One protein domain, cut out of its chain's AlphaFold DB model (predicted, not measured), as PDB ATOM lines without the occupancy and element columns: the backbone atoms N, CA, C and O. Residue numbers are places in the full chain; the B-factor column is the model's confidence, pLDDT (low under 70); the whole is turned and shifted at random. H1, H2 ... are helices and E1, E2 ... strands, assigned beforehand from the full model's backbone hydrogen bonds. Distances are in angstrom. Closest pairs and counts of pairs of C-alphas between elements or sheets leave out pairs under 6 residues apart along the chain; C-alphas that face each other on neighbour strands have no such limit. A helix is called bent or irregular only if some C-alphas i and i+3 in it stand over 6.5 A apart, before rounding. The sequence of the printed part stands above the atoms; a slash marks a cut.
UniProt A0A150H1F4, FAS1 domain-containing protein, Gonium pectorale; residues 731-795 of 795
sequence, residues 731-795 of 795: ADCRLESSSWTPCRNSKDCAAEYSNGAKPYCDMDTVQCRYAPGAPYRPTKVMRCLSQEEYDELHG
ATOM      1  N   ALA A 731     155.117 169.842 248.008       46.97
ATOM      2  CA  ALA A 731     155.080 170.857 246.956       46.97
ATOM      3  C   ALA A 731     155.550 170.328 245.583       46.97
ATOM      4  O   ALA A 731     155.318 170.993 244.578       46.97
ATOM      5  N   ASP A 732     156.272 169.196 245.549       57.28
ATOM      6  CA  ASP A 732     156.675 168.437 244.349       57.28
ATOM      7  C   ASP A 732     157.328 167.118 244.807       57.28
ATOM      8  O   ASP A 732     158.308 167.136 245.562       57.28
ATOM      9  N   CYS A 733     156.810 165.970 244.381       61.09
ATOM     10  CA  CYS A 733     157.529 164.698 244.468       61.09
ATOM     11  C   CYS A 733     157.897 164.291 243.044       61.09
ATOM     12  O   CYS A 733     157.022 164.195 242.185       61.09
ATOM     13  N   ARG A 734     159.190 164.059 242.798       56.53
ATOM     14  CA  ARG A 734     159.678 163.587 241.503       56.53
ATOM     15  C   ARG A 734     160.087 162.131 241.635       56.53
ATOM     16  O   ARG A 734     160.959 161.797 242.433       56.53
ATOM     17  N   LEU A 735     159.449 161.289 240.838       52.72
ATOM     18  CA  LEU A 735     159.942 159.959 240.520       52.72
ATOM     19  C   LEU A 735     160.732 160.041 239.221       52.72
ATOM     20  O   LEU A 735     160.323 160.733 238.289       52.72
ATOM     21  N   GLU A 736     161.867 159.351 239.175       48.28
ATOM     22  CA  GLU A 736     162.686 159.262 237.964       48.28
ATOM     23  C   GLU A 736     162.028 158.402 236.868       48.28
ATOM     24  O   GLU A 736     162.432 158.496 235.712       48.28
ATOM     25  N   SER A 737     160.971 157.639 237.179       50.00
ATOM     26  CA  SER A 737     160.194 156.857 236.212       50.00
ATOM     27  C   SER A 737     158.697 157.201 236.245       50.00
ATOM     28  O   SER A 737     158.097 157.461 237.289       50.00
ATOM     29  N   SER A 738     158.101 157.274 235.057       50.59
ATOM     30  CA  SER A 738     156.713 157.666 234.798       50.59
ATOM     31  C   SER A 738     155.695 156.644 235.316       50.59
ATOM     32  O   SER A 738     155.916 155.448 235.188       50.59
ATOM     33  N   SER A 739     154.563 157.163 235.814       59.88
ATOM     34  CA  SER A 739     153.383 156.477 236.376       59.88
ATOM     35  C   SER A 739     153.649 155.606 237.605       59.88
ATOM     36  O   SER A 739     154.001 154.442 237.499       59.88
ATOM     37  N   TRP A 740     153.390 156.175 238.781       69.38
ATOM     38  CA  TRP A 740     153.251 155.425 240.023       69.38
ATOM     39  C   TRP A 740     151.854 155.662 240.576       69.38
ATOM     40  O   TRP A 740     151.360 156.795 240.550       69.38
ATOM     41  N   THR A 741     151.258 154.613 241.128       76.62
ATOM     42  CA  THR A 741     150.063 154.754 241.947       76.62
ATOM     43  C   THR A 741     150.411 154.471 243.401       76.62
ATOM     44  O   THR A 741     150.919 153.387 243.712       76.62
ATOM     45  N   PRO A 742     150.126 155.406 244.322       78.50
ATOM     46  CA  PRO A 742     150.254 155.141 245.743       78.50
ATOM     47  C   PRO A 742     149.227 154.098 246.211       78.50
ATOM     48  O   PRO A 742     148.044 154.187 245.892       78.50
ATOM     49  N   CYS A 743     149.650 153.164 247.058       81.31
ATOM     50  CA  CYS A 743     148.757 152.202 247.713       81.31
ATOM     51  C   CYS A 743     148.883 152.262 249.229       81.31
ATOM     52  O   CYS A 743     149.904 152.687 249.758       81.31
ATOM     53  N   ARG A 744     147.861 151.830 249.973       75.94
ATOM     54  CA  ARG A 744     148.007 151.580 251.422       75.94
ATOM     55  C   ARG A 744     148.175 150.101 251.715       75.94
ATOM     56  O   ARG A 744     148.739 149.732 252.739       75.94
ATOM     57  N   ASN A 745     147.612 149.267 250.852       76.38
ATOM     58  CA  ASN A 745     147.633 147.818 250.932       76.38
ATOM     59  C   ASN A 745     147.358 147.226 249.536       76.38
ATOM     60  O   ASN A 745     146.941 147.932 248.620       76.38
ATOM     61  N   SER A 746     147.544 145.916 249.383       72.00
ATOM     62  CA  SER A 746     147.353 145.212 248.107       72.00
ATOM     63  C   SER A 746     145.917 145.237 247.560       72.00
ATOM     64  O   SER A 746     145.730 145.047 246.360       72.00
ATOM     65  N   LYS A 747     144.892 145.502 248.388       76.38
ATOM     66  CA  LYS A 747     143.503 145.635 247.911       76.38
ATOM     67  C   LYS A 747     143.278 146.938 247.152       76.38
ATOM     68  O   LYS A 747     142.482 146.937 246.221       76.38
ATOM     69  N   ASP A 748     143.978 148.008 247.527       74.00
ATOM     70  CA  ASP A 748     143.885 149.295 246.826       74.00
ATOM     71  C   ASP A 748     144.424 149.150 245.394       74.00
ATOM     72  O   ASP A 748     143.823 149.648 244.449       74.00
ATOM     73  N   CYS A 749     145.497 148.373 245.225       77.94
ATOM     74  CA  CYS A 749     146.078 148.107 243.914       77.94
ATOM     75  C   CYS A 749     145.177 147.256 243.016       77.94
ATOM     76  O   CYS A 749     145.132 147.467 241.809       77.94
ATOM     77  N   ALA A 750     144.429 146.305 243.582       73.81
ATOM     78  CA  ALA A 750     143.557 145.427 242.799       73.81
ATOM     79  C   ALA A 750     142.467 146.191 242.021       73.81
ATOM     80  O   ALA A 750     141.960 145.675 241.028       73.81
ATOM     81  N   ALA A 751     142.114 147.408 242.450       68.69
ATOM     82  CA  ALA A 751     141.142 148.249 241.758       68.69
ATOM     83  C   ALA A 751     141.696 148.895 240.475       68.69
ATOM     84  O   ALA A 751     140.922 149.184 239.566       68.69
ATOM     85  N   GLU A 752     143.011 149.108 240.386       64.25
ATOM     86  CA  GLU A 752     143.637 149.734 239.216       64.25
ATOM     87  C   GLU A 752     144.087 148.734 238.156       64.25
ATOM     88  O   GLU A 752     144.002 149.010 236.961       64.25
ATOM     89  N   TYR A 753     144.509 147.540 238.571       67.94
ATOM     90  CA  TYR A 753     144.915 146.483 237.651       67.94
ATOM     91  C   TYR A 753     143.691 145.645 237.270       67.94
ATOM     92  O   TYR A 753     143.512 144.510 237.711       67.94
ATOM     93  N   SER A 754     142.825 146.207 236.423       56.62
ATOM     94  CA  SER A 754     141.550 145.601 236.002       56.62
ATOM     95  C   SER A 754     141.676 144.298 235.192       56.62
ATOM     96  O   SER A 754     140.661 143.710 234.829       56.62
ATOM     97  N   ASN A 755     142.894 143.827 234.901       62.75
ATOM     98  CA  ASN A 755     143.154 142.709 233.986       62.75
ATOM     99  C   ASN A 755     143.500 141.380 234.681       62.75
ATOM    100  O   ASN A 755     144.078 140.492 234.061       62.75
ATOM    101  N   GLY A 756     143.158 141.210 235.962       61.06
ATOM    102  CA  GLY A 756     143.334 139.931 236.667       61.06
ATOM    103  C   GLY A 756     144.778 139.592 237.059       61.06
ATOM    104  O   GLY A 756     145.015 138.532 237.639       61.06
ATOM    105  N   ALA A 757     145.735 140.489 236.808       68.94
ATOM    106  CA  ALA A 757     147.041 140.437 237.452       68.94
ATOM    107  C   ALA A 757     146.861 140.676 238.959       68.94
ATOM    108  O   ALA A 757     146.019 141.478 239.357       68.94
ATOM    109  N   LYS A 758     147.622 139.976 239.806       70.56
ATOM    110  CA  LYS A 758     147.673 140.258 241.248       70.56
ATOM    111  C   LYS A 758     148.703 141.368 241.463       70.56
ATOM    112  O   LYS A 758     149.889 141.067 241.374       70.56
ATOM    113  N   PRO A 759     148.306 142.627 241.704       81.06
ATOM    114  CA  PRO A 759     149.286 143.661 241.972       81.06
ATOM    115  C   PRO A 759     149.827 143.534 243.395       81.06
ATOM    116  O   PRO A 759     149.116 143.143 244.331       81.06
ATOM    117  N   TYR A 760     151.089 143.906 243.554       83.81
ATOM    118  CA  TYR A 760     151.779 143.949 244.836       83.81
ATOM    119  C   TYR A 760     151.826 145.390 245.327       83.81
ATOM    120  O   TYR A 760     151.776 146.325 244.540       83.81
ATOM    121  N   CYS A 761     151.879 145.580 246.640       87.25
ATOM    122  CA  CYS A 761     152.043 146.896 247.246       87.25
ATOM    123  C   CYS A 761     153.354 146.853 248.024       87.25
ATOM    124  O   CYS A 761     153.450 146.096 248.994       87.25
ATOM    125  N   ASP A 762     154.349 147.614 247.577       87.94
ATOM    126  CA  ASP A 762     155.706 147.573 248.125       87.94
ATOM    127  C   ASP A 762     156.240 148.972 248.459       87.94
ATOM    128  O   ASP A 762     155.755 149.981 247.937       87.94
ATOM    129  N   MET A 763     157.211 149.032 249.370       84.94
ATOM    130  CA  MET A 763     157.875 150.259 249.806       84.94
ATOM    131  C   MET A 763     158.948 150.681 248.809       84.94
ATOM    132  O   MET A 763     160.021 150.087 248.758       84.94
ATOM    133  N   ASP A 764     158.710 151.792 248.125       82.62
ATOM    134  CA  ASP A 764     159.693 152.450 247.276       82.62
ATOM    135  C   ASP A 764     160.224 153.738 247.929       82.62
ATOM    136  O   ASP A 764     159.611 154.299 248.843       82.62
ATOM    137  N   THR A 765     161.390 154.211 247.497       79.56
ATOM    138  CA  THR A 765     161.990 155.460 247.982       79.56
ATOM    139  C   THR A 765     161.917 156.529 246.901       79.56
ATOM    140  O   THR A 765     162.643 156.482 245.917       79.56
ATOM    141  N   VAL A 766     161.090 157.548 247.128       81.06
ATOM    142  CA  VAL A 766     160.916 158.685 246.214       81.06
ATOM    143  C   VAL A 766     161.607 159.936 246.729       81.06
ATOM    144  O   VAL A 766     161.750 160.140 247.936       81.06
ATOM    145  N   GLN A 767     162.023 160.813 245.822       82.69
ATOM    146  CA  GLN A 767     162.594 162.107 246.176       82.69
ATOM    147  C   GLN A 767     161.471 163.147 246.277       82.69
ATOM    148  O   GLN A 767     160.895 163.569 245.272       82.69
ATOM    149  N   CYS A 768     161.161 163.591 247.496       81.00
ATOM    150  CA  CYS A 768     160.126 164.602 247.746       81.00
ATOM    151  C   CYS A 768     160.729 165.903 248.277       81.00
ATOM    152  O   CYS A 768     161.630 165.882 249.121       81.00
ATOM    153  N   ARG A 769     160.204 167.047 247.818       83.50
ATOM    154  CA  ARG A 769     160.448 168.351 248.448       83.50
ATOM    155  C   ARG A 769     159.198 168.819 249.190       83.50
ATOM    156  O   ARG A 769     158.098 168.877 248.646       83.50
ATOM    157  N   TYR A 770     159.392 169.198 250.447       75.69
ATOM    158  CA  TYR A 770     158.313 169.613 251.350       75.69
ATOM    159  C   TYR A 770     157.992 171.115 251.259       75.69
ATOM    160  O   TYR A 770     157.041 171.583 251.871       75.69
ATOM    161  N   ALA A 771     158.780 171.878 250.495       73.81
ATOM    162  CA  ALA A 771     158.529 173.279 250.172       73.81
ATOM    163  C   ALA A 771     159.242 173.656 248.856       73.81
ATOM    164  O   ALA A 771     160.281 173.063 248.540       73.81
ATOM    165  N   PRO A 772     158.739 174.639 248.085       75.44
ATOM    166  CA  PRO A 772     159.465 175.188 246.941       75.44
ATOM    167  C   PRO A 772     160.857 175.687 247.359       75.44
ATOM    168  O   PRO A 772     160.993 176.401 248.349       75.44
ATOM    169  N   GLY A 773     161.901 175.283 246.629       80.62
ATOM    170  CA  GLY A 773     163.296 175.639 246.929       80.62
ATOM    171  C   GLY A 773     163.978 174.807 248.027       80.62
ATOM    172  O   GLY A 773     165.190 174.922 248.195       80.62
ATOM    173  N   ALA A 774     163.253 173.940 248.743       82.81
ATOM    174  CA  ALA A 774     163.871 172.983 249.660       82.81
ATOM    175  C   ALA A 774     164.556 171.840 248.881       82.81
ATOM    176  O   ALA A 774     164.057 171.440 247.823       82.81
ATOM    177  N   PRO A 775     165.670 171.282 249.393       81.94
ATOM    178  CA  PRO A 775     166.304 170.127 248.771       81.94
ATOM    179  C   PRO A 775     165.360 168.922 248.795       81.94
ATOM    180  O   PRO A 775     164.621 168.715 249.764       81.94
ATOM    181  N   TYR A 776     165.421 168.115 247.738       83.94
ATOM    182  CA  TYR A 776     164.746 166.824 247.700       83.94
ATOM    183  C   TYR A 776     165.277 165.919 248.812       83.94
ATOM    184  O   TYR A 776     166.476 165.906 249.107       83.94
ATOM    185  N   ARG A 777     164.368 165.186 249.454       79.81
ATOM    186  CA  ARG A 777     164.699 164.202 250.480       79.81
ATOM    187  C   ARG A 777     164.117 162.838 250.116       79.81
ATOM    188  O   ARG A 777     162.939 162.772 249.742       79.81
ATOM    189  N   PRO A 778     164.893 161.755 250.307       84.19
ATOM    190  CA  PRO A 778     164.399 160.403 250.122       84.19
ATOM    191  C   PRO A 778     163.296 160.134 251.143       84.19
ATOM    192  O   PRO A 778     163.486 160.280 252.353       84.19
ATOM    193  N   THR A 779     162.128 159.769 250.641       80.88
ATOM    194  CA  THR A 779     160.912 159.533 251.409       80.88
ATOM    195  C   THR A 779     160.364 158.185 250.985       80.88
ATOM    196  O   THR A 779     160.206 157.928 249.796       80.88
ATOM    197  N   LYS A 780     160.095 157.302 251.949       83.81
ATOM    198  CA  LYS A 780     159.527 155.994 251.635       83.81
ATOM    199  C   LYS A 780     158.025 156.110 251.403       83.81
ATOM    200  O   LYS A 780     157.325 156.670 252.249       83.81
ATOM    201  N   VAL A 781     157.546 155.575 250.292       82.69
ATOM    202  CA  VAL A 781     156.132 155.545 249.909       82.69
ATOM    203  C   VAL A 781     155.762 154.142 249.456       82.69
ATOM    204  O   VAL A 781     156.580 153.422 248.903       82.69
ATOM    205  N   MET A 782     154.519 153.749 249.696       85.19
ATOM    206  CA  MET A 782     153.986 152.487 249.193       85.19
ATOM    207  C   MET A 782     153.489 152.702 247.759       85.19
ATOM    208  O   MET A 782     152.680 153.611 247.539       85.19
ATOM    209  N   ARG A 783     153.934 151.885 246.801       88.25
ATOM    210  CA  ARG A 783     153.474 151.923 245.402       88.25
ATOM    211  C   ARG A 783     152.921 150.574 244.956       88.25
ATOM    212  O   ARG A 783     153.379 149.531 245.428       88.25
ATOM    213  N   CYS A 784     151.948 150.606 244.050       87.50
ATOM    214  CA  CYS A 784     151.519 149.398 243.360       87.50
ATOM    215  C   CYS A 784     152.585 148.963 242.354       87.50
ATOM    216  O   CYS A 784     153.084 149.787 241.593       87.50
ATOM    217  N   LEU A 785     152.913 147.677 242.369       87.81
ATOM    218  CA  LEU A 785     153.800 147.014 241.425       87.81
ATOM    219  C   LEU A 785     152.999 145.988 240.631       87.81
ATOM    220  O   LEU A 785     152.168 145.258 241.195       87.81
ATOM    221  N   SER A 786     153.281 145.894 239.336       88.50
ATOM    222  CA  SER A 786     152.930 144.706 238.562       88.50
ATOM    223  C   SER A 786     153.705 143.480 239.074       88.50
ATOM    224  O   SER A 786     154.708 143.611 239.774       88.50
ATOM    225  N   GLN A 787     153.232 142.272 238.746       86.12
ATOM    226  CA  GLN A 787     153.948 141.029 239.072       86.12
ATOM    227  C   GLN A 787     155.370 141.046 238.491       86.12
ATOM    228  O   GLN A 787     156.304 140.704 239.200       86.12
ATOM    229  N   GLU A 788     155.528 141.493 237.240       89.50
ATOM    230  CA  GLU A 788     156.827 141.572 236.560       89.50
ATOM    231  C   GLU A 788     157.789 142.510 237.301       89.50
ATOM    232  O   GLU A 788     158.904 142.110 237.610       89.50
ATOM    233  N   GLU A 789     157.346 143.711 237.688       88.75
ATOM    234  CA  GLU A 789     158.185 144.643 238.459       88.75
ATOM    235  C   GLU A 789     158.509 144.127 239.865       88.75
ATOM    236  O   GLU A 789     159.589 144.391 240.390       88.75
ATOM    237  N   TYR A 790     157.568 143.428 240.509       85.88
ATOM    238  CA  TYR A 790     157.811 142.823 241.816       85.88
ATOM    239  C   TYR A 790     158.850 141.703 241.713       85.88
ATOM    240  O   TYR A 790     159.762 141.639 242.536       85.88
ATOM    241  N   ASP A 791     158.735 140.857 240.691       87.06
ATOM    242  CA  ASP A 791     159.673 139.770 240.436       87.06
ATOM    243  C   ASP A 791     161.054 140.313 240.029       87.06
ATOM    244  O   ASP A 791     162.057 139.775 240.477       87.06
ATOM    245  N   GLU A 792     161.141 141.419 239.281       89.38
ATOM    246  CA  GLU A 792     162.418 142.098 238.992       89.38
ATOM    247  C   GLU A 792     163.072 142.726 240.236       89.38
ATOM    248  O   GLU A 792     164.298 142.825 240.309       89.38
ATOM    249  N   LEU A 793     162.276 143.183 241.209       83.81
ATOM    250  CA  LEU A 793     162.781 143.802 242.440       83.81
ATOM    251  C   LEU A 793     163.206 142.780 243.505       83.81
ATOM    252  O   LEU A 793     164.094 143.087 244.304       83.81
ATOM    253  N   HIS A 794     162.561 141.610 243.553       81.75
ATOM    254  CA  HIS A 794     162.709 140.635 244.647       81.75
ATOM    255  C   HIS A 794     163.160 139.229 244.222       81.75
ATOM    256  O   HIS A 794     163.439 138.415 245.108       81.75
ATOM    257  N   GLY A 795     163.197 138.924 242.923       67.81
ATOM    258  CA  GLY A 795     163.695 137.664 242.355       67.81
ATOM    259  C   GLY A 795     165.156 137.755 241.942       67.81
ATOM    260  O   GLY A 795     165.864 136.739 242.141       67.81
TER     261      GLY A 795
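What this domain is: This is residues 731 to 795 of the 795 residues of the protein "FAS1 domain-containing protein" of Gonium pectorale (UniProt A0A150H1F4). A long hairpin of two bent strands, E2 and E3, makes most of the length; the short strand E1 pairs beside E2 near the hairpin's turn, and two short helices, H1 and H2, sit at the hairpin's other end, apart from each other. The printed part has 65 residues, with named elements in the order E1, H1, E2, E3, H2. The sheet runs E1, E2, E3, antiparallel throughout, and the class is mixed, helices and strands. The whole is elongated, spanning 42 by 25 by 18 A, and only just loose, close to compact, with a radius of gyration of the C-alphas of 13.3 A.

Where its parts are: E1 is residues 732 to 734, 6.4 A long, beginning with C-alpha 732 at (156.675, 168.437, 244.349). H1 is residues 746 to 750, 6.5 A. E2 is residues 760 to 769, 26.1 A, and E3 is residues 777 to 785, 22.3 A. H2 is residues 787 to 794, 10.4 A, ending with C-alpha 794 at (162.709, 140.635, 244.647).

How they stand to each other: Edge strand E1 is antiparallel to E2 at 123 degrees, with N 734 and O 767 3.0 A apart, within hydrogen-bond range. E2 and E3 form a hairpin at 151 degrees; N 764 and O 781 are 2.8 A apart, within that range. E2 bends by 51 degrees at residue 765 and E3 by 58 degrees at residue 782. H1 is on the sheet at a height of 8.0 A, only just over E3, on which 3 of its 5 C-alphas fall; its closest C-alphas to E3 are those of Cys 749 and Cys 784, 5.6 A apart. H2 only grazes the sheet with residues 787 to 793; the closest C-alphas of E2 and H2 are those of Tyr 760 and Gln 787, 6.8 A apart. In H1 and H2 every O i to N i+4 pair is within hydrogen-bond range.

The domain as a whole: The C-alphas farthest apart are those of Gly 756 and Gly 773, 42.2 A. The printed part has no cut; the link from E1 to H1 is long, and that from E3 to H2 is tight. Mean pLDDT of the printed part is 75.6, with residues 731 to 740, 751 to 757 and 795 under 70.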